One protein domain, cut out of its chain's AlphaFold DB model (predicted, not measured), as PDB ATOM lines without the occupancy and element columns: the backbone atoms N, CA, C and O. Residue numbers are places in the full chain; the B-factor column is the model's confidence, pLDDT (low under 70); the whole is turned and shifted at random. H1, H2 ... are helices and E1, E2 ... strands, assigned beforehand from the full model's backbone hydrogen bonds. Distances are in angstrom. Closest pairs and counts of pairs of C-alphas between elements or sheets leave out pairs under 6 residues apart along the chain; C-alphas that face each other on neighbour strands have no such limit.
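AT A GLANCE: This is residues 2 to 16 and 26 to 136 of the 141 residues of an uncharacterized protein of Phycisphaerales bacterium (UniProt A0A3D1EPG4). A small, strongly twisted sheet is built round the long strand E2, with E10 along one side of it, E3 and E5 on the other, and E8 beyond E5; the hairpin of E6 and E7 makes an arm at one end of the domain. H1 and H2 are short helices on opposite faces of that sheet, and E4 and E9 form a separate small pair. The printed part has 126 residues with three named helices and ten named strands, in the order H1 E1 E2 E3 H2 E4 E5 E6 E7 H3 E8 E9 E10. The class is mixed, helices and strands, with under half of the residues in named elements. The whole is compact, with a radius of gyration of the C-alphas of 15.3 A and spans of 47 by 37 by 28 A.

HOW THE PARTS SIT: H1 is residues 2 to 7. E1, residues 12 to 14, pairs with no named strand, but a short antiparallel pairing joins it to residues 29 to 30. E2, residues 32 to 39, and E3, residues 42 to 45, form an antiparallel hairpin at 152 degrees, with N 37 and O 44 2.8 A apart. H2, residues 46 to 49, is on the branched sheet of E2 at a height over the sheet of 7.1 A; the closest C-alphas of H2 and E2 are those of Leu 46 and Ala 36, 5.4 A apart. E4, residues 50 to 52, is antiparallel to E9, residues 115 to 117, with N 51 and O 116 2.8 A apart. E5, residues 63 to 65, is antiparallel to E2, with N 33 and O 63 2.8 A apart. E6, residues 70 to 73, and E7, residues 76 to 79, form an antiparallel hairpin, with N 71 and O 78 2.8 A apart. H3, residues 80 to 84, is not on the branched sheet; its closest C-alpha to E6 is that of Leu 80, 6.0 A from that of Ile 70. E8, residues 98 to 100, is antiparallel to E5, with N 64 and O 99 2.9 A apart. E10, residues 130 to 135, is antiparallel to E2 at 158 degrees, with N 36 and O 132 3.0 A apart. H1 is on the opposite face from H2, at a height over the sheet of 9.6 A. Every O i to N i+4 pair is within hydrogen-bond range in H1 and H3; H2 is too short for one.

IN THESE COORDINATES: H1 begins at C-alpha 2, (88.194, 21.472, 53.574). E2 is 22.9 A long, E10 16.5 A, E3 10.2 A and E7 10.1 A. E10 ends at C-alpha 135, (89.365, 23.639, 41.677).

THE WHOLE: The C-alphas farthest apart are those of Gly 75 and Thr 120, 47.6 A. Residues 17 to 25 are not printed; C-alphas 16 and 26 are 5.4 A apart across the cut. The links H3 to E8, E8 to E9 and E9 to E10 are long. The mean pLDDT of the printed part is 85.9; residues 85 to 86, 103 and 105 to 113 are under 70.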
ATOM      1  N   HIS A   2      86.768  21.769  53.816       83.88
ATOM      2  CA  HIS A   2      88.194  21.472  53.574       83.88
ATOM      3  C   HIS A   2      88.419  20.079  52.956       83.88
ATOM      4  O   HIS A   2      88.999  19.960  51.883       83.88
ATOM      5  N   ALA A   3      87.867  19.029  53.575       83.69
ATOM      6  CA  ALA A   3      87.974  17.663  53.057       83.69
ATOM      7  C   ALA A   3      87.367  17.484  51.651       83.69
ATOM      8  O   ALA A   3      87.883  16.704  50.860       83.69
ATOM      9  N   ALA A   4      86.301  18.216  51.315       85.38
ATOM     10  CA  ALA A   4      85.697  18.147  49.986       85.38
ATOM     11  C   ALA A   4      86.622  18.751  48.920       85.38
ATOM     12  O   ALA A   4      86.772  18.153  47.860       85.38
ATOM     13  N   LEU A   5      87.288  19.874  49.223       88.56
ATOM     14  CA  LEU A   5      88.274  20.495  48.330       88.56
ATOM     15  C   LEU A   5      89.470  19.572  48.074       88.56
ATOM     16  O   LEU A   5      89.900  19.458  46.932       88.56
ATOM     17  N   LEU A   6      89.942  18.847  49.097       88.50
ATOM     18  CA  LEU A   6      90.970  17.812  48.924       88.50
ATOM     19  C   LEU A   6      90.508  16.696  47.975       88.50
ATOM     20  O   LEU A   6      91.253  16.286  47.089       88.50
ATOM     21  N   VAL A   7      89.271  16.212  48.138       91.44
ATOM     22  CA  VAL A   7      88.709  15.130  47.306       91.44
ATOM     23  C   VAL A   7      88.622  15.529  45.832       91.44
ATOM     24  O   VAL A   7      88.854  14.687  44.969       91.44
ATOM     25  N   VAL A   8      88.327  16.796  45.532       91.50
ATOM     26  CA  VAL A   8      88.269  17.309  44.151       91.50
ATOM     27  C   VAL A   8      89.623  17.806  43.619       91.50
ATOM     28  O   VAL A   8      89.666  18.470  42.587       91.50
ATOM     29  N   GLY A   9      90.729  17.474  44.299       92.06
ATOM     30  CA  GLY A   9      92.096  17.720  43.823       92.06
ATOM     31  C   GLY A   9      92.725  19.039  44.272       92.06
ATOM     32  O   GLY A   9      93.824  19.367  43.833       92.06
ATOM     33  N   GLY A  10      92.068  19.801  45.146       92.69
ATOM     34  CA  GLY A  10      92.634  21.018  45.719       92.69
ATOM     35  C   GLY A  10      93.781  20.713  46.680       92.69
ATOM     36  O   GLY A  10      93.702  19.785  47.485       92.69
ATOM     37  N   ILE A  11      94.831  21.531  46.636       93.38
ATOM     38  CA  ILE A  11      95.986  21.448  47.531       93.38
ATOM     39  C   ILE A  11      95.979  22.697  48.424       93.38
ATOM     40  O   ILE A  11      96.071  23.813  47.899       93.38
ATOM     41  N   PRO A  12      95.858  22.542  49.756       91.75
ATOM     42  CA  PRO A  12      95.950  23.675  50.658       91.75
ATOM     43  C   PRO A  12      97.393  24.178  50.673       91.75
ATOM     44  O   PRO A  12      98.328  23.380  50.774       91.75
ATOM     45  N   GLY A  13      97.578  25.490  50.563       90.94
ATOM     46  CA  GLY A  13      98.875  26.111  50.811       90.94
ATOM     47  C   GLY A  13      98.958  26.587  52.254       90.94
ATOM     48  O   GLY A  13      99.159  25.794  53.175       90.94
ATOM     49  N   ASN A  14      98.797  27.891  52.446       88.31
ATOM     50  CA  ASN A  14      98.719  28.501  53.764       88.31
ATOM     51  C   ASN A  14      97.679  29.632  53.783       88.31
ATOM     52  O   ASN A  14      97.548  30.357  52.790       88.31
ATOM     53  N   PRO A  15      96.991  29.847  54.921       86.94
ATOM     54  CA  PRO A  15      96.260  31.084  55.156       86.94
ATOM     55  C   PRO A  15      97.183  32.294  54.990       86.94
ATOM     56  O   PRO A  15      98.410  32.179  55.119       86.94
ATOM     57  N   GLY A  16      96.602  33.469  54.748       85.44
ATOM     58  CA  GLY A  16      97.388  34.697  54.735       85.44
ATOM     59  C   GLY A  16      97.952  35.015  56.122       85.44
ATOM     60  O   GLY A  16      97.563  34.434  57.136       85.44
ATOM     61  N   GLN A  26     100.639  39.319  54.444       86.44
ATOM     62  CA  GLN A  26     101.067  38.397  53.393       86.44
ATOM     63  C   GLN A  26      99.856  37.671  52.806       86.44
ATOM     64  O   GLN A  26      98.942  37.314  53.559       86.44
ATOM     65  N   PRO A  27      99.824  37.453  51.480       87.69
ATOM     66  CA  PRO A  27      98.689  36.809  50.845       87.69
ATOM     67  C   PRO A  27      98.581  35.338  51.257       87.69
ATOM     68  O   PRO A  27      99.595  34.705  51.569       87.69
ATOM     69  N   PRO A  28      97.363  34.776  51.231       90.50
ATOM     70  CA  PRO A  28      97.190  33.333  51.270       90.50
ATOM     71  C   PRO A  28      97.812  32.693  50.022       90.50
ATOM     72  O   PRO A  28      97.941  33.327  48.973       90.50
ATOM     73  N   ALA A  29      98.161  31.416  50.122       91.62
ATOM     74  CA  ALA A  29      98.664  30.623  49.006       91.62
ATOM     75  C   ALA A  29      97.956  29.271  48.947       91.62
ATOM     76  O   ALA A  29      97.502  28.761  49.967       91.62
ATOM     77  N   GLY A  30      97.896  28.673  47.762       92.75
ATOM     78  CA  GLY A  30      97.287  27.365  47.538       92.75
ATOM     79  C   GLY A  30      96.616  27.293  46.176       92.75
ATOM     80  O   GLY A  30      96.773  28.194  45.352       92.75
ATOM     81  N   THR A  31      95.865  26.222  45.931       94.88
ATOM     82  CA  THR A  31      95.172  26.058  44.649       94.88
ATOM     83  C   THR A  31      94.122  27.146  44.432       94.88
ATOM     84  O   THR A  31      93.317  27.420  45.321       94.88
ATOM     85  N   VAL A  32      94.106  27.740  43.237       95.31
ATOM     86  CA  VAL A  32      93.092  28.721  42.837       95.31
ATOM     87  C   VAL A  32      91.719  28.053  42.737       95.31
ATOM     88  O   VAL A  32      91.580  26.939  42.228       95.31
ATOM     89  N   LEU A  33      90.699  28.752  43.222       95.50
ATOM     90  CA  LEU A  33      89.305  28.342  43.195       95.50
ATOM     91  C   LEU A  33      88.478  29.338  42.380       95.50
ATOM     92  O   LEU A  33      88.534  30.546  42.622       95.50
ATOM     93  N   ASP A  34      87.642  28.827  41.479       95.69
ATOM     94  CA  ASP A  34      86.502  29.587  40.968       95.69
ATOM     95  C   ASP A  34      85.294  29.327  41.870       95.69
ATOM     96  O   ASP A  34      84.969  28.180  42.194       95.69
ATOM     97  N   ILE A  35      84.653  30.404  42.319       95.12
ATOM     98  CA  ILE A  35      83.523  30.343  43.244       95.12
ATOM     99  C   ILE A  35      82.348  31.036  42.584       95.12
ATOM    100  O   ILE A  35      82.432  32.216  42.237       95.12
ATOM    101  N   ALA A  36      81.242  30.317  42.445       96.50
ATOM    102  CA  ALA A  36      80.045  30.820  41.796       96.50
ATOM    103  C   ALA A  36      78.814  30.673  42.689       96.50
ATOM    104  O   ALA A  36      78.614  29.651  43.338       96.50
ATOM    105  N   MET A  37      77.961  31.693  42.687       96.31
ATOM    106  CA  MET A  37      76.632  31.661  43.279       96.31
ATOM    107  C   MET A  37      75.608  31.298  42.209       96.31
ATOM    108  O   MET A  37      75.461  32.008  41.211       96.31
ATOM    109  N   HIS A  38      74.871  30.221  42.448       96.44
ATOM    110  CA  HIS A  38      73.711  29.819  41.671       96.44
ATOM    111  C   HIS A  38      72.443  30.279  42.391       96.44
ATOM    112  O   HIS A  38      72.212  29.929  43.552       96.44
ATOM    113  N   HIS A  39      71.619  31.057  41.694       94.69
ATOM    114  CA  HIS A  39      70.341  31.549  42.202       94.69
ATOM    115  C   HIS A  39      69.391  31.856  41.035       94.69
ATOM    116  O   HIS A  39      69.800  32.490  40.065       94.69
ATOM    117  N   ASP A  40      68.143  31.380  41.097       91.44
ATOM    118  CA  ASP A  40      67.104  31.596  40.073       91.44
ATOM    119  C   ASP A  40      67.556  31.305  38.626       91.44
ATOM    120  O   ASP A  40      67.281  32.050  37.683       91.44
ATOM    121  N   GLY A  41      68.307  30.212  38.440       92.44
ATOM    122  CA  GLY A  41      68.844  29.808  37.134       92.44
ATOM    123  C   GLY A  41      69.969  30.704  36.601       92.44
ATOM    124  O   GLY A  41      70.430  30.502  35.478       92.44
ATOM    125  N   ARG A  42      70.428  31.680  37.390       93.88
ATOM    126  CA  ARG A  42      71.582  32.532  37.093       93.88
ATOM    127  C   ARG A  42      72.807  32.037  37.841       93.88
ATOM    128  O   ARG A  42      72.700  31.480  38.933       93.88
ATOM    129  N   VAL A  43      73.965  32.282  37.241       96.38
ATOM    130  CA  VAL A  43      75.273  31.983  37.816       96.38
ATOM    131  C   VAL A  43      76.065  33.279  37.858       96.38
ATOM    132  O   VAL A  43      76.210  33.945  36.834       96.38
ATOM    133  N   HIS A  44      76.548  33.636  39.043       96.25
ATOM    134  CA  HIS A  44      77.375  34.816  39.271       96.25
ATOM    135  C   HIS A  44      78.694  34.397  39.894       96.25
ATOM    136  O   HIS A  44      78.691  33.687  40.899       96.25
ATOM    137  N   ARG A  45      79.818  34.857  39.344       96.25
ATOM    138  CA  ARG A  45      81.111  34.644  40.012       96.25
ATOM    139  C   ARG A  45      81.140  35.460  41.297       96.25
ATOM    140  O   ARG A  45      80.610  36.573  41.333       96.25
ATOM    141  N   LEU A  46      81.783  34.947  42.340       94.94
ATOM    142  CA  LEU A  46      81.845  35.618  43.638       94.94
ATOM    143  C   LEU A  46      82.431  37.033  43.515       94.94
ATOM    144  O   LEU A  46      81.928  37.966  44.137       94.94
ATOM    145  N   GLN A  47      83.416  37.215  42.632       95.00
ATOM    146  CA  GLN A  47      83.995  38.517  42.311       95.00
ATOM    147  C   GLN A  47      82.964  39.546  41.820       95.00
ATOM    148  O   GLN A  47      83.104  40.739  42.077       95.00
ATOM    149  N   GLU A  48      81.915  39.117  41.112       95.38
ATOM    150  CA  GLU A  48      80.884  40.018  40.583       95.38
ATOM    151  C   GLU A  48      79.961  40.553  41.675       95.38
ATOM    152  O   GLU A  48      79.418  41.657  41.552       95.38
ATOM    153  N   LEU A  49      79.800  39.777  42.747       95.00
ATOM    154  CA  LEU A  49      78.957  40.101  43.893       95.00
ATOM    155  C   LEU A  49      79.593  41.151  44.810       95.00
ATOM    156  O   LEU A  49      78.944  41.614  45.748       95.00
ATOM    157  N   ILE A  50      80.840  41.543  44.543       94.31
ATOM    158  CA  ILE A  50      81.635  42.438  45.378       94.31
ATOM    159  C   ILE A  50      82.120  43.609  44.525       94.31
ATOM    160  O   ILE A  50      82.685  43.426  43.448       94.31
ATOM    161  N   VAL A  51      81.908  44.828  45.018       93.19
ATOM    162  CA  VAL A  51      82.481  46.043  44.434       93.19
ATOM    163  C   VAL A  51      83.653  46.503  45.285       93.19
ATOM    164  O   VAL A  51      83.550  46.567  46.511       93.19
ATOM    165  N   ASP A  52      84.748  46.842  44.617       90.75
ATOM    166  CA  ASP A  52      85.908  47.489  45.206       90.75
ATOM    167  C   ASP A  52      85.793  49.008  45.036       90.75
ATOM    168  O   ASP A  52      85.918  49.550  43.937       90.75
ATOM    169  N   ASP A  53      85.562  49.717  46.138       89.44
ATOM    170  CA  ASP A  53      85.382  51.169  46.146       89.44
ATOM    171  C   ASP A  53      86.654  51.947  45.780       89.44
ATOM    172  O   ASP A  53      86.576  53.138  45.481       89.44
ATOM    173  N   ARG A  54      87.831  51.306  45.758       85.69
ATOM    174  CA  ARG A  54      89.078  51.952  45.312       85.69
ATOM    175  C   ARG A  54      89.089  52.173  43.807       85.69
ATOM    176  O   ARG A  54      89.612  53.178  43.338       85.69
ATOM    177  N   THR A  55      88.573  51.199  43.063       87.12
ATOM    178  CA  THR A  55      88.577  51.196  41.594       87.12
ATOM    179  C   THR A  55      87.204  51.536  41.023       87.12
ATOM    180  O   THR A  55      87.097  51.898  39.855       87.12
ATOM    181  N   GLY A  56      86.146  51.411  41.832       88.19
ATOM    182  CA  GLY A  56      84.757  51.478  41.382       88.19
ATOM    183  C   GLY A  56      84.342  50.269  40.537       88.19
ATOM    184  O   GLY A  56      83.274  50.294  39.923       88.19
ATOM    185  N   GLN A  57      85.175  49.229  40.476       91.56
ATOM    186  CA  GLN A  57      84.964  48.035  39.664       91.56
ATOM    187  C   GLN A  57      84.618  46.824  40.534       91.56
ATOM    188  O   GLN A  57      84.678  46.864  41.761       91.56
ATOM    189  N   ARG A  58      84.235  45.725  39.880       93.00
ATOM    190  CA  ARG A  58      84.087  44.418  40.534       93.00
ATOM    191  C   ARG A  58      85.442  43.943  41.061       93.00
ATOM    192  O   ARG A  58      86.476  44.364  40.540       93.00
ATOM    193  N   LEU A  59      85.431  43.047  42.041       92.94
ATOM    194  CA  LEU A  59      86.648  42.424  42.565       92.94
ATOM    195  C   LEU A  59      87.451  41.761  41.423       92.94
ATOM    196  O   LEU A  59      86.849  41.181  40.522       92.94
ATOM    197  N   GLN A  60      88.782  41.893  41.412       89.38
ATOM    198  CA  GLN A  60      89.621  41.431  40.289       89.38
ATOM    199  C   GLN A  60      90.531  40.249  40.635       89.38
ATOM    200  O   GLN A  60      90.924  39.519  39.732       89.38
ATOM    201  N   GLY A  61      90.865  40.057  41.910       89.31
ATOM    202  CA  GLY A  61      91.723  38.970  42.359       89.31
ATOM    203  C   GLY A  61      91.017  37.618  42.425       89.31
ATOM    204  O   GLY A  61      89.804  37.473  42.215       89.31
ATOM    205  N   ASP A  62      91.819  36.628  42.779       93.75
ATOM    206  CA  ASP A  62      91.424  35.232  42.847       93.75
ATOM    207  C   ASP A  62      91.110  34.817  44.280       93.75
ATOM    208  O   ASP A  62      91.464  35.490  45.249       93.75
ATOM    209  N   PHE A  63      90.458  33.670  44.409       94.19
ATOM    210  CA  PHE A  63      90.316  32.980  45.681       94.19
ATOM    211  C   PHE A  63      91.220  31.760  45.669       94.19
ATOM    212  O   PHE A  63      91.265  31.035  44.680       94.19
ATOM    213  N   VAL A  64      91.941  31.527  46.759       94.38
ATOM    214  CA  VAL A  64      92.856  30.391  46.878       94.38
ATOM    215  C   VAL A  64      92.494  29.539  48.077       94.38
ATOM    216  O   VAL A  64      92.061  30.041  49.116       94.38
ATOM    217  N   PHE A  65      92.693  28.234  47.939       93.88
ATOM    218  CA  PHE A  65      92.551  27.281  49.024       93.88
ATOM    219  C   PHE A  65      93.763  27.383  49.962       93.88
ATOM    220  O   PHE A  65      94.748  26.665  49.806       93.88
ATOM    221  N   GLY A  66      93.696  28.299  50.928       89.00
ATOM    222  CA  GLY A  66      94.743  28.499  51.935       89.00
ATOM    223  C   GLY A  66      94.845  27.349  52.937       89.00
ATOM    224  O   GLY A  66      95.924  27.051  53.443       89.00
ATOM    225  N   GLY A  67      93.724  26.675  53.208       81.44
ATOM    226  CA  GLY A  67      93.594  25.809  54.381       81.44
ATOM    227  C   GLY A  67      93.357  26.631  55.653       81.44
ATOM    228  O   GLY A  67      93.270  27.844  55.594       81.44
ATOM    229  N   SER A  68      93.205  25.984  56.807       81.44
ATOM    230  CA  SER A  68      93.135  26.662  58.115       81.44
ATOM    231  C   SER A  68      94.236  26.134  59.030       81.44
ATOM    232  O   SER A  68      95.029  25.271  58.644       81.44
ATOM    233  N   LYS A  69      94.300  26.659  60.250       81.94
ATOM    234  CA  LYS A  69      95.309  26.303  61.246       81.94
ATOM    235  C   LYS A  69      94.819  25.189  62.159       81.94
ATOM    236  O   LYS A  69      93.636  25.098  62.482       81.94
ATOM    237  N   ILE A  70      95.768  24.380  62.622       81.75
ATOM    238  CA  ILE A  70      95.571  23.540  63.801       81.75
ATOM    239  C   ILE A  70      96.053  24.343  65.007       81.75
ATOM    240  O   ILE A  70      97.201  24.787  65.033       81.75
ATOM    241  N   VAL A  71      95.180  24.535  65.988       84.56
ATOM    242  CA  VAL A  71      95.492  25.199  67.256       84.56
ATOM    243  C   VAL A  71      95.317  24.223  68.407       84.56
ATOM    244  O   VAL A  71      94.472  23.333  68.356       84.56
ATOM    245  N   GLU A  72      96.107  24.379  69.461       87.56
ATOM    246  CA  GLU A  72      95.911  23.610  70.686       87.56
ATOM    247  C   GLU A  72      94.909  24.337  71.589       87.56
ATOM    248  O   GLU A  72      95.102  25.499  71.947       87.56
ATOM    249  N   TRP A  73      93.835  23.652  71.978       83.50
ATOM    250  CA  TRP A  73      92.845  24.179  72.908       83.50
ATOM    251  C   TRP A  73      92.555  23.159  74.000       83.50
ATOM    252  O   TRP A  73      92.029  22.078  73.739       83.50
ATOM    253  N   LYS A  74      92.871  23.523  75.249       88.94
ATOM    254  CA  LYS A  74      92.735  22.642  76.425       88.94
ATOM    255  C   LYS A  74      93.482  21.302  76.272       88.94
ATOM    256  O   LYS A  74      92.999  20.286  76.760       88.94
ATOM    257  N   GLY A  75      94.647  21.314  75.622       89.88
ATOM    258  CA  GLY A  75      95.478  20.124  75.410       89.88
ATOM    259  C   GLY A  75      95.090  19.273  74.199       89.88
ATOM    260  O   GLY A  75      95.730  18.256  73.961       89.88
ATOM    261  N   GLU A  76      94.072  19.674  73.433       87.19
ATOM    262  CA  GLU A  76      93.610  18.942  72.252       87.19
ATOM    263  C   GLU A  76      93.833  19.767  70.975       87.19
ATOM    264  O   GLU A  76      93.523  20.967  70.967       87.19
ATOM    265  N   PRO A  77      94.339  19.161  69.884       87.25
ATOM    266  CA  PRO A  77      94.446  19.834  68.599       87.25
ATOM    267  C   PRO A  77      93.054  20.057  67.999       87.25
ATOM    268  O   PRO A  77      92.226  19.148  67.939       87.25
ATOM    269  N   ARG A  78      92.805  21.270  67.512       84.62
ATOM    270  CA  ARG A  78      91.562  21.667  66.849       84.62
ATOM    271  C   ARG A  78      91.844  22.336  65.521       84.62
ATOM    272  O   ARG A  78      92.757  23.149  65.422       84.62
ATOM    273  N   TYR A  79      91.038  22.014  64.519       81.56
ATOM    274  CA  TYR A  79      91.058  22.705  63.238       81.56
ATOM    275  C   TYR A  79      90.213  23.977  63.353       81.56
ATOM    276  O   TYR A  79      89.002  23.906  63.542       81.56
ATOM    277  N   LEU A  80      90.861  25.137  63.301       79.75
ATOM    278  CA  LEU A  80      90.274  26.400  63.750       79.75
ATOM    279  C   LEU A  80      89.016  26.796  62.955       79.75
ATOM    280  O   LEU A  80      88.022  27.230  63.535       79.75
ATOM    281  N   ALA A  81      89.005  26.532  61.648       77.38
ATOM    282  CA  ALA A  81      87.839  26.802  60.811       77.38
ATOM    283  C   ALA A  81      86.582  25.979  61.158       77.38
ATOM    284  O   ALA A  81      85.487  26.385  60.767       77.38
ATOM    285  N   ASP A  82      86.702  24.858  61.883       77.50
ATOM    286  CA  ASP A  82      85.524  24.115  62.359       77.50
ATOM    287  C   ASP A  82      84.797  24.864  63.492       77.50
ATOM    288  O   ASP A  82      83.586  24.705  63.648       77.50
ATOM    289  N   ASP A  83      85.516  25.701  64.249       73.88
ATOM    290  CA  ASP A  83      84.979  26.469  65.378       73.88
ATOM    291  C   ASP A  83      84.579  27.912  64.970       73.88
ATOM    292  O   ASP A  83      83.622  28.461  65.518       73.88
ATOM    293  N   GLU A  84      85.264  28.537  64.003       73.38
ATOM    294  CA  GLU A  84      85.045  29.954  63.636       73.38
ATOM    295  C   GLU A  84      83.963  30.191  62.572       73.38
ATOM    296  O   GLU A  84      83.429  31.297  62.459       73.38
ATOM    297  N   GLY A  85      83.619  29.175  61.775       63.97
ATOM    298  CA  GLY A  85      82.549  29.263  60.774       63.97
ATOM    299  C   GLY A  85      82.829  30.196  59.585       63.97
ATOM    300  O   GLY A  85      81.949  30.375  58.739       63.97
ATOM    301  N   SER A  86      84.032  30.775  59.483       66.62
ATOM    302  CA  SER A  86      84.466  31.567  58.326       66.62
ATOM    303  C   SER A  86      84.948  30.658  57.194       66.62
ATOM    304  O   SER A  86      85.755  29.748  57.389       66.62
ATOM    305  N   VAL A  87      84.426  30.893  55.991       74.94
ATOM    306  CA  VAL A  87      84.624  30.016  54.826       74.94
ATOM    307  C   VAL A  87      85.454  30.705  53.745       74.94
ATOM    308  O   VAL A  87      86.459  30.141  53.316       74.94
ATOM    309  N   VAL A  88      85.060  31.915  53.333       82.62
ATOM    310  CA  VAL A  88      85.780  32.734  52.346       82.62
ATOM    311  C   VAL A  88      86.110  34.096  52.955       82.62
ATOM    312  O   VAL A  88      85.203  34.881  53.239       82.62
ATOM    313  N   GLY A  89      87.397  34.383  53.139       83.38
ATOM    314  CA  GLY A  89      87.900  35.657  53.654       83.38
ATOM    315  C   GLY A  89      88.273  36.632  52.533       83.38
ATOM    316  O   GLY A  89      89.072  36.304  51.659       83.38
ATOM    317  N   LEU A  90      87.714  37.851  52.565       81.00
ATOM    318  CA  LEU A  90      88.132  38.972  51.695       81.00
ATOM    319  C   LEU A  90      89.276  39.802  52.286       81.00
ATOM    320  O   LEU A  90      89.928  40.569  51.581       81.00
ATOM    321  N   VAL A  91      89.479  39.683  53.593       76.88
ATOM    322  CA  VAL A  91      90.575  40.299  54.339       76.88
ATOM    323  C   VAL A  91      91.331  39.194  55.055       76.88
ATOM    324  O   VAL A  91      90.780  38.123  55.275       76.88
ATOM    325  N   THR A  92      92.586  39.459  55.384       75.75
ATOM    326  CA  THR A  92      93.515  38.466  55.909       75.75
ATOM    327  C   THR A  92      93.432  38.396  57.435       75.75
ATOM    328  O   THR A  92      94.002  39.252  58.121       75.75
ATOM    329  N   PHE A  93      92.740  37.385  57.963       72.81
ATOM    330  CA  PHE A  93      92.708  37.034  59.392       72.81
ATOM    331  C   PHE A  93      93.736  35.949  59.742       72.81
ATOM    332  O   PHE A  93      94.247  35.894  60.862       72.81
ATOM    333  N   GLY A  94      94.126  35.152  58.748       74.69
ATOM    334  CA  GLY A  94      95.133  34.107  58.867       74.69
ATOM    335  C   GLY A  94      94.636  32.778  59.415       74.69
ATOM    336  O   GLY A  94      95.449  31.940  59.804       74.69
ATOM    337  N   ASP A  95      93.333  32.566  59.421       76.12
ATOM    338  CA  ASP A  95      92.640  31.312  59.727       76.12
ATOM    339  C   ASP A  95      91.712  30.862  58.580       76.12
ATOM    340  O   ASP A  95      91.235  29.723  58.580       76.12
ATOM    341  N   GLU A  96      91.499  31.723  57.580       75.62
ATOM    342  CA  GLU A  96      90.561  31.502  56.485       75.62
ATOM    343  C   GLU A  96      90.894  30.287  55.608       75.62
ATOM    344  O   GLU A  96      91.945  30.226  54.975       75.62
ATOM    345  N   VAL A  97      89.929  29.363  55.482       83.94
ATOM    346  CA  VAL A  97      90.048  28.171  54.619       83.94
ATOM    347  C   VAL A  97      90.275  28.552  53.160       83.94
ATOM    348  O   VAL A  97      91.073  27.919  52.464       83.94
ATOM    349  N   ILE A  98      89.545  29.564  52.696       90.00
ATOM    350  CA  ILE A  98      89.668  30.145  51.366       90.00
ATOM    351  C   ILE A  98      89.938  31.633  51.542       90.00
ATOM    352  O   ILE A  98      89.139  32.336  52.159       90.00
ATOM    353  N   GLY A  99      91.038  32.115  50.979       90.19
ATOM    354  CA  GLY A  99      91.441  33.510  51.096       90.19
ATOM    355  C   GLY A  99      91.466  34.222  49.749       90.19
ATOM    356  O   GLY A  99      91.768  33.615  48.722       90.19
ATOM    357  N   TYR A 100      91.154  35.515  49.754       91.62
ATOM    358  CA  TYR A 100      91.355  36.398  48.606       91.62
ATOM    359  C   TYR A 100      92.853  36.637  48.365       91.62
ATOM    360  O   TYR A 100      93.606  36.900  49.304       91.62
ATOM    361  N   SER A 101      93.299  36.531  47.111       86.81
ATOM    362  CA  SER A 101      94.722  36.509  46.753       86.81
ATOM    363  C   SER A 101      95.433  37.854  46.917       86.81
ATOM    364  O   SER A 101      96.659  37.888  47.026       86.81
ATOM    365  N   GLU A 102      94.697  38.969  46.986       83.75
ATOM    366  CA  GLU A 102      95.289  40.253  47.359       83.75
ATOM    367  C   GLU A 102      95.266  40.426  48.886       83.75
ATOM    368  O   GLU A 102      94.185  40.535  49.476       83.75
ATOM    369  N   PRO A 103      96.434  40.540  49.542       67.25
ATOM    370  CA  PRO A 103      96.500  40.657  50.989       67.25
ATOM    371  C   PRO A 103      95.914  41.991  51.442       67.25
ATOM    372  O   PRO A 103      96.283  43.065  50.948       67.25
ATOM    373  N   ARG A 104      95.012  41.939  52.424       70.25
ATOM    374  CA  ARG A 104      94.414  43.129  53.034       70.25
ATOM    375  C   ARG A 104      94.326  42.960  54.533       70.25
ATOM    376  O   ARG A 104      93.799  41.969  55.020       70.25
ATOM    377  N   SER A 105      94.807  43.962  55.261       59.44
ATOM    378  CA  SER A 105      94.641  43.992  56.711       59.44
ATOM    379  C   SER A 105      93.156  44.065  57.067       59.44
ATOM    380  O   SER A 105      92.431  44.901  56.526       59.44
ATOM    381  N   ALA A 106      92.725  43.214  57.997       56.69
ATOM    382  CA  ALA A 106      91.392  43.261  58.591       56.69
ATOM    383  C   ALA A 106      91.226  44.394  59.630       56.69
ATOM    384  O   ALA A 106      90.120  44.636  60.110       56.69
ATOM    385  N   SER A 107      92.309  45.088  60.004       54.50
ATOM    386  CA  SER A 107      92.256  46.164  60.998       54.50
ATOM    387  C   SER A 107      91.644  47.437  60.413       54.50
ATOM    388  O   SER A 107      92.205  48.038  59.498       54.50
ATOM    389  N   ILE A 108      90.529  47.887  60.999       54.47
ATOM    390  CA  ILE A 108      89.850  49.148  60.651       54.47
ATOM    391  C   ILE A 108      90.752  50.360  60.940       54.47
ATOM    392  O   ILE A 108      90.719  51.343  60.198       54.47
ATOM    393  N   ASP A 109      91.611  50.266  61.960       52.50
ATOM    394  CA  ASP A 109      92.586  51.309  62.313       52.50
ATOM    395  C   ASP A 109      93.727  51.419  61.285       52.50
ATOM    396  O   ASP A 109      94.432  52.429  61.228       52.50
ATOM    397  N   HIS A 110      93.916  50.390  60.452       52.56
ATOM    398  CA  HIS A 110      94.982  50.319  59.449       52.56
ATOM    399  C   HIS A 110      94.471  50.264  58.001       52.56
ATOM    400  O   HIS A 110      95.254  50.482  57.075       52.56
ATOM    401  N   ALA A 111      93.179  50.009  57.775       57.38
ATOM    402  CA  ALA A 111      92.565  49.971  56.453       57.38
ATOM    403  C   ALA A 111      91.061  50.297  56.507       57.38
ATOM    404  O   ALA A 111      90.289  49.696  57.250       57.38
ATOM    405  N   ARG A 112      90.614  51.225  55.651       63.69
ATOM    406  CA  ARG A 112      89.182  51.490  55.426       63.69
ATOM    407  C   ARG A 112      88.508  50.241  54.842       63.69
ATOM    408  O   ARG A 112      89.101  49.570  54.000       63.69
ATOM    409  N   ALA A 113      87.251  49.976  55.208       66.62
ATOM    410  CA  ALA A 113      86.427  49.005  54.489       66.62
ATOM    411  C   ALA A 113      86.244  49.474  53.033       66.62
ATOM    412  O   ALA A 113      85.619  50.506  52.788       66.62
ATOM    413  N   VAL A 114      86.851  48.754  52.087       82.56
ATOM    414  CA  VAL A 114      86.844  49.093  50.650       82.56
ATOM    415  C   VAL A 114      86.027  48.127  49.801       82.56
ATOM    416  O   VAL A 114      85.774  48.410  48.636       82.56
ATOM    417  N   PHE A 115      85.613  46.996  50.370       88.38
ATOM    418  CA  PHE A 115      84.769  46.027  49.688       88.38
ATOM    419  C   PHE A 115      83.337  46.186  50.157       88.38
ATOM    420  O   PHE A 115      83.061  46.175  51.359       88.38
ATOM    421  N   ARG A 116      82.422  46.311  49.201       90.62
ATOM    422  CA  ARG A 116      80.994  46.399  49.478       90.62
ATOM    423  C   ARG A 116      80.203  45.385  48.658       90.62
ATOM    424  O   ARG A 116      80.610  45.043  47.546       90.62
ATOM    425  N   PRO A 117      79.038  44.951  49.156       91.31
ATOM    426  CA  PRO A 117      78.157  44.082  48.397       91.31
ATOM    427  C   PRO A 117      77.660  44.778  47.118       91.31
ATOM    428  O   PRO A 117      77.315  45.966  47.121       91.31
ATOM    429  N   ASN A 118      77.583  44.039  46.014       93.31
ATOM    430  CA  ASN A 118      76.938  44.494  44.790       93.31
ATOM    431  C   ASN A 118      75.422  44.276  44.897       93.31
ATOM    432  O   ASN A 118      74.895  43.240  44.492       93.31
ATOM    433  N   GLY A 119      74.713  45.271  45.436       89.69
ATOM    434  CA  GLY A 119      73.264  45.204  45.674       89.69
ATOM    435  C   GLY A 119      72.391  45.033  44.422       89.69
ATOM    436  O   GLY A 119      71.192  44.828  44.555       89.69
ATOM    437  N   THR A 120      72.958  45.113  43.213       90.62
ATOM    438  CA  THR A 120      72.234  44.818  41.965       90.62
ATOM    439  C   THR A 120      72.234  43.327  41.622       90.62
ATOM    440  O   THR A 120      71.356  42.875  40.892       90.62
ATOM    441  N   LEU A 121      73.216  42.566  42.116       92.88
ATOM    442  CA  LEU A 121      73.370  41.134  41.824       92.88
ATOM    443  C   LEU A 121      73.049  40.244  43.022       92.88
ATOM    444  O   LEU A 121      72.683  39.085  42.840       92.88
ATOM    445  N   LEU A 122      73.198  40.768  44.237       92.56
ATOM    446  CA  LEU A 122      72.875  40.015  45.438       92.56
ATOM    447  C   LEU A 122      71.360  39.883  45.612       92.56
ATOM    448  O   LEU A 122      70.643  40.881  45.489       92.56
ATOM    449  N   PRO A 123      70.868  38.677  45.937       92.31
ATOM    450  CA  PRO A 123      69.472  38.499  46.286       92.31
ATOM    451  C   PRO A 123      69.155  39.156  47.635       92.31
ATOM    452  O   PRO A 123      70.043  39.562  48.391       92.31
ATOM    453  N   ALA A 124      67.864  39.254  47.951       91.44
ATOM    454  CA  ALA A 124      67.421  39.803  49.225       91.44
ATOM    455  C   ALA A 124      67.964  38.969  50.408       91.44
ATOM    456  O   ALA A 124      68.060  37.742  50.299       91.44
ATOM    457  N   PRO A 125      68.280  39.589  51.560       91.06
ATOM    458  CA  PRO A 125      68.657  38.848  52.760       91.06
ATOM    459  C   PRO A 125      67.624  37.772  53.123       91.06
ATOM    460  O   PRO A 125      66.421  38.018  53.064       91.06
ATOM    461  N   GLY A 126      68.101  36.584  53.503       91.94
ATOM    462  CA  GLY A 126      67.257  35.417  53.791       91.94
ATOM    463  C   GLY A 126      66.928  34.546  52.573       91.94
ATOM    464  O   GLY A 126      66.297  33.506  52.737       91.94
ATOM    465  N   THR A 127      67.367  34.932  51.372       93.88
ATOM    466  CA  THR A 127      67.240  34.096  50.171       93.88
ATOM    467  C   THR A 127      68.233  32.937  50.211       93.88
ATOM    468  O   THR A 127      69.423  33.145  50.450       93.88
ATOM    469  N   GLU A 128      67.754  31.725  49.937       94.19
ATOM    470  CA  GLU A 128      68.612  30.553  49.775       94.19
ATOM    471  C   GLU A 128      69.351  30.603  48.429       94.19
ATOM    472  O   GLU A 128      68.764  30.866  47.376       94.19
ATOM    473  N   VAL A 129      70.658  30.347  48.470       94.06
ATOM    474  CA  VAL A 129      71.535  30.294  47.297       94.06
ATOM    475  C   VAL A 129      72.449  29.081  47.391       94.06
ATOM    476  O   VAL A 129      72.729  28.592  48.486       94.06
ATOM    477  N   VAL A 130      72.965  28.629  46.251       94.81
ATOM    478  CA  VAL A 130      73.974  27.566  46.210       94.81
ATOM    479  C   VAL A 130      75.317  28.170  45.829       94.81
ATOM    480  O   VAL A 130      75.427  28.834  44.801       94.81
ATOM    481  N   LEU A 131      76.342  27.930  46.646       93.06
ATOM    482  CA  LEU A 131      77.726  28.253  46.308       93.06
ATOM    483  C   LEU A 131      78.425  27.007  45.761       93.06
ATOM    484  O   LEU A 131      78.477  25.973  46.427       93.06
ATOM    485  N   CYS A 132      78.972  27.124  44.559       94.25
ATOM    486  CA  CYS A 132      79.758  26.099  43.887       94.25
ATOM    487  C   CYS A 132      81.236  26.490  43.938       94.25
ATOM    488  O   CYS A 132      81.582  27.617  43.586       94.25
ATOM    489  N   PHE A 133      82.094  25.558  44.351       94.25
ATOM    490  CA  PHE A 133      83.543  25.744  44.446       94.25
ATOM    491  C   PHE A 133      84.226  24.803  43.454       94.25
ATOM    492  O   PHE A 133      84.068  23.585  43.558       94.25
ATOM    493  N   THR A 134      84.985  25.362  42.518       95.38
ATOM    494  CA  THR A 134      85.668  24.622  41.453       95.38
ATOM    495  C   THR A 134      87.174  24.774  41.608       95.38
ATOM    496  O   THR A 134      87.678  25.891  41.688       95.38
ATOM    497  N   VAL A 135      87.898  23.653  41.635       94.69
ATOM    498  CA  VAL A 135      89.365  23.639  41.677       94.69
ATOM    499  C   VAL A 135      89.920  23.929  40.285       94.69
ATOM    500  O   VAL A 135      89.742  23.135  39.357       94.69
ATOM    501  N   CYS A 136      90.618  25.054  40.145       91.88
ATOM    502  CA  CYS A 136      91.318  25.406  38.918       91.88
ATOM    503  C   CYS A 136      92.655  24.655  38.883       91.88
ATOM    504  O   CYS A 136      93.493  24.827  39.767       91.88
TER     505      CYS A 136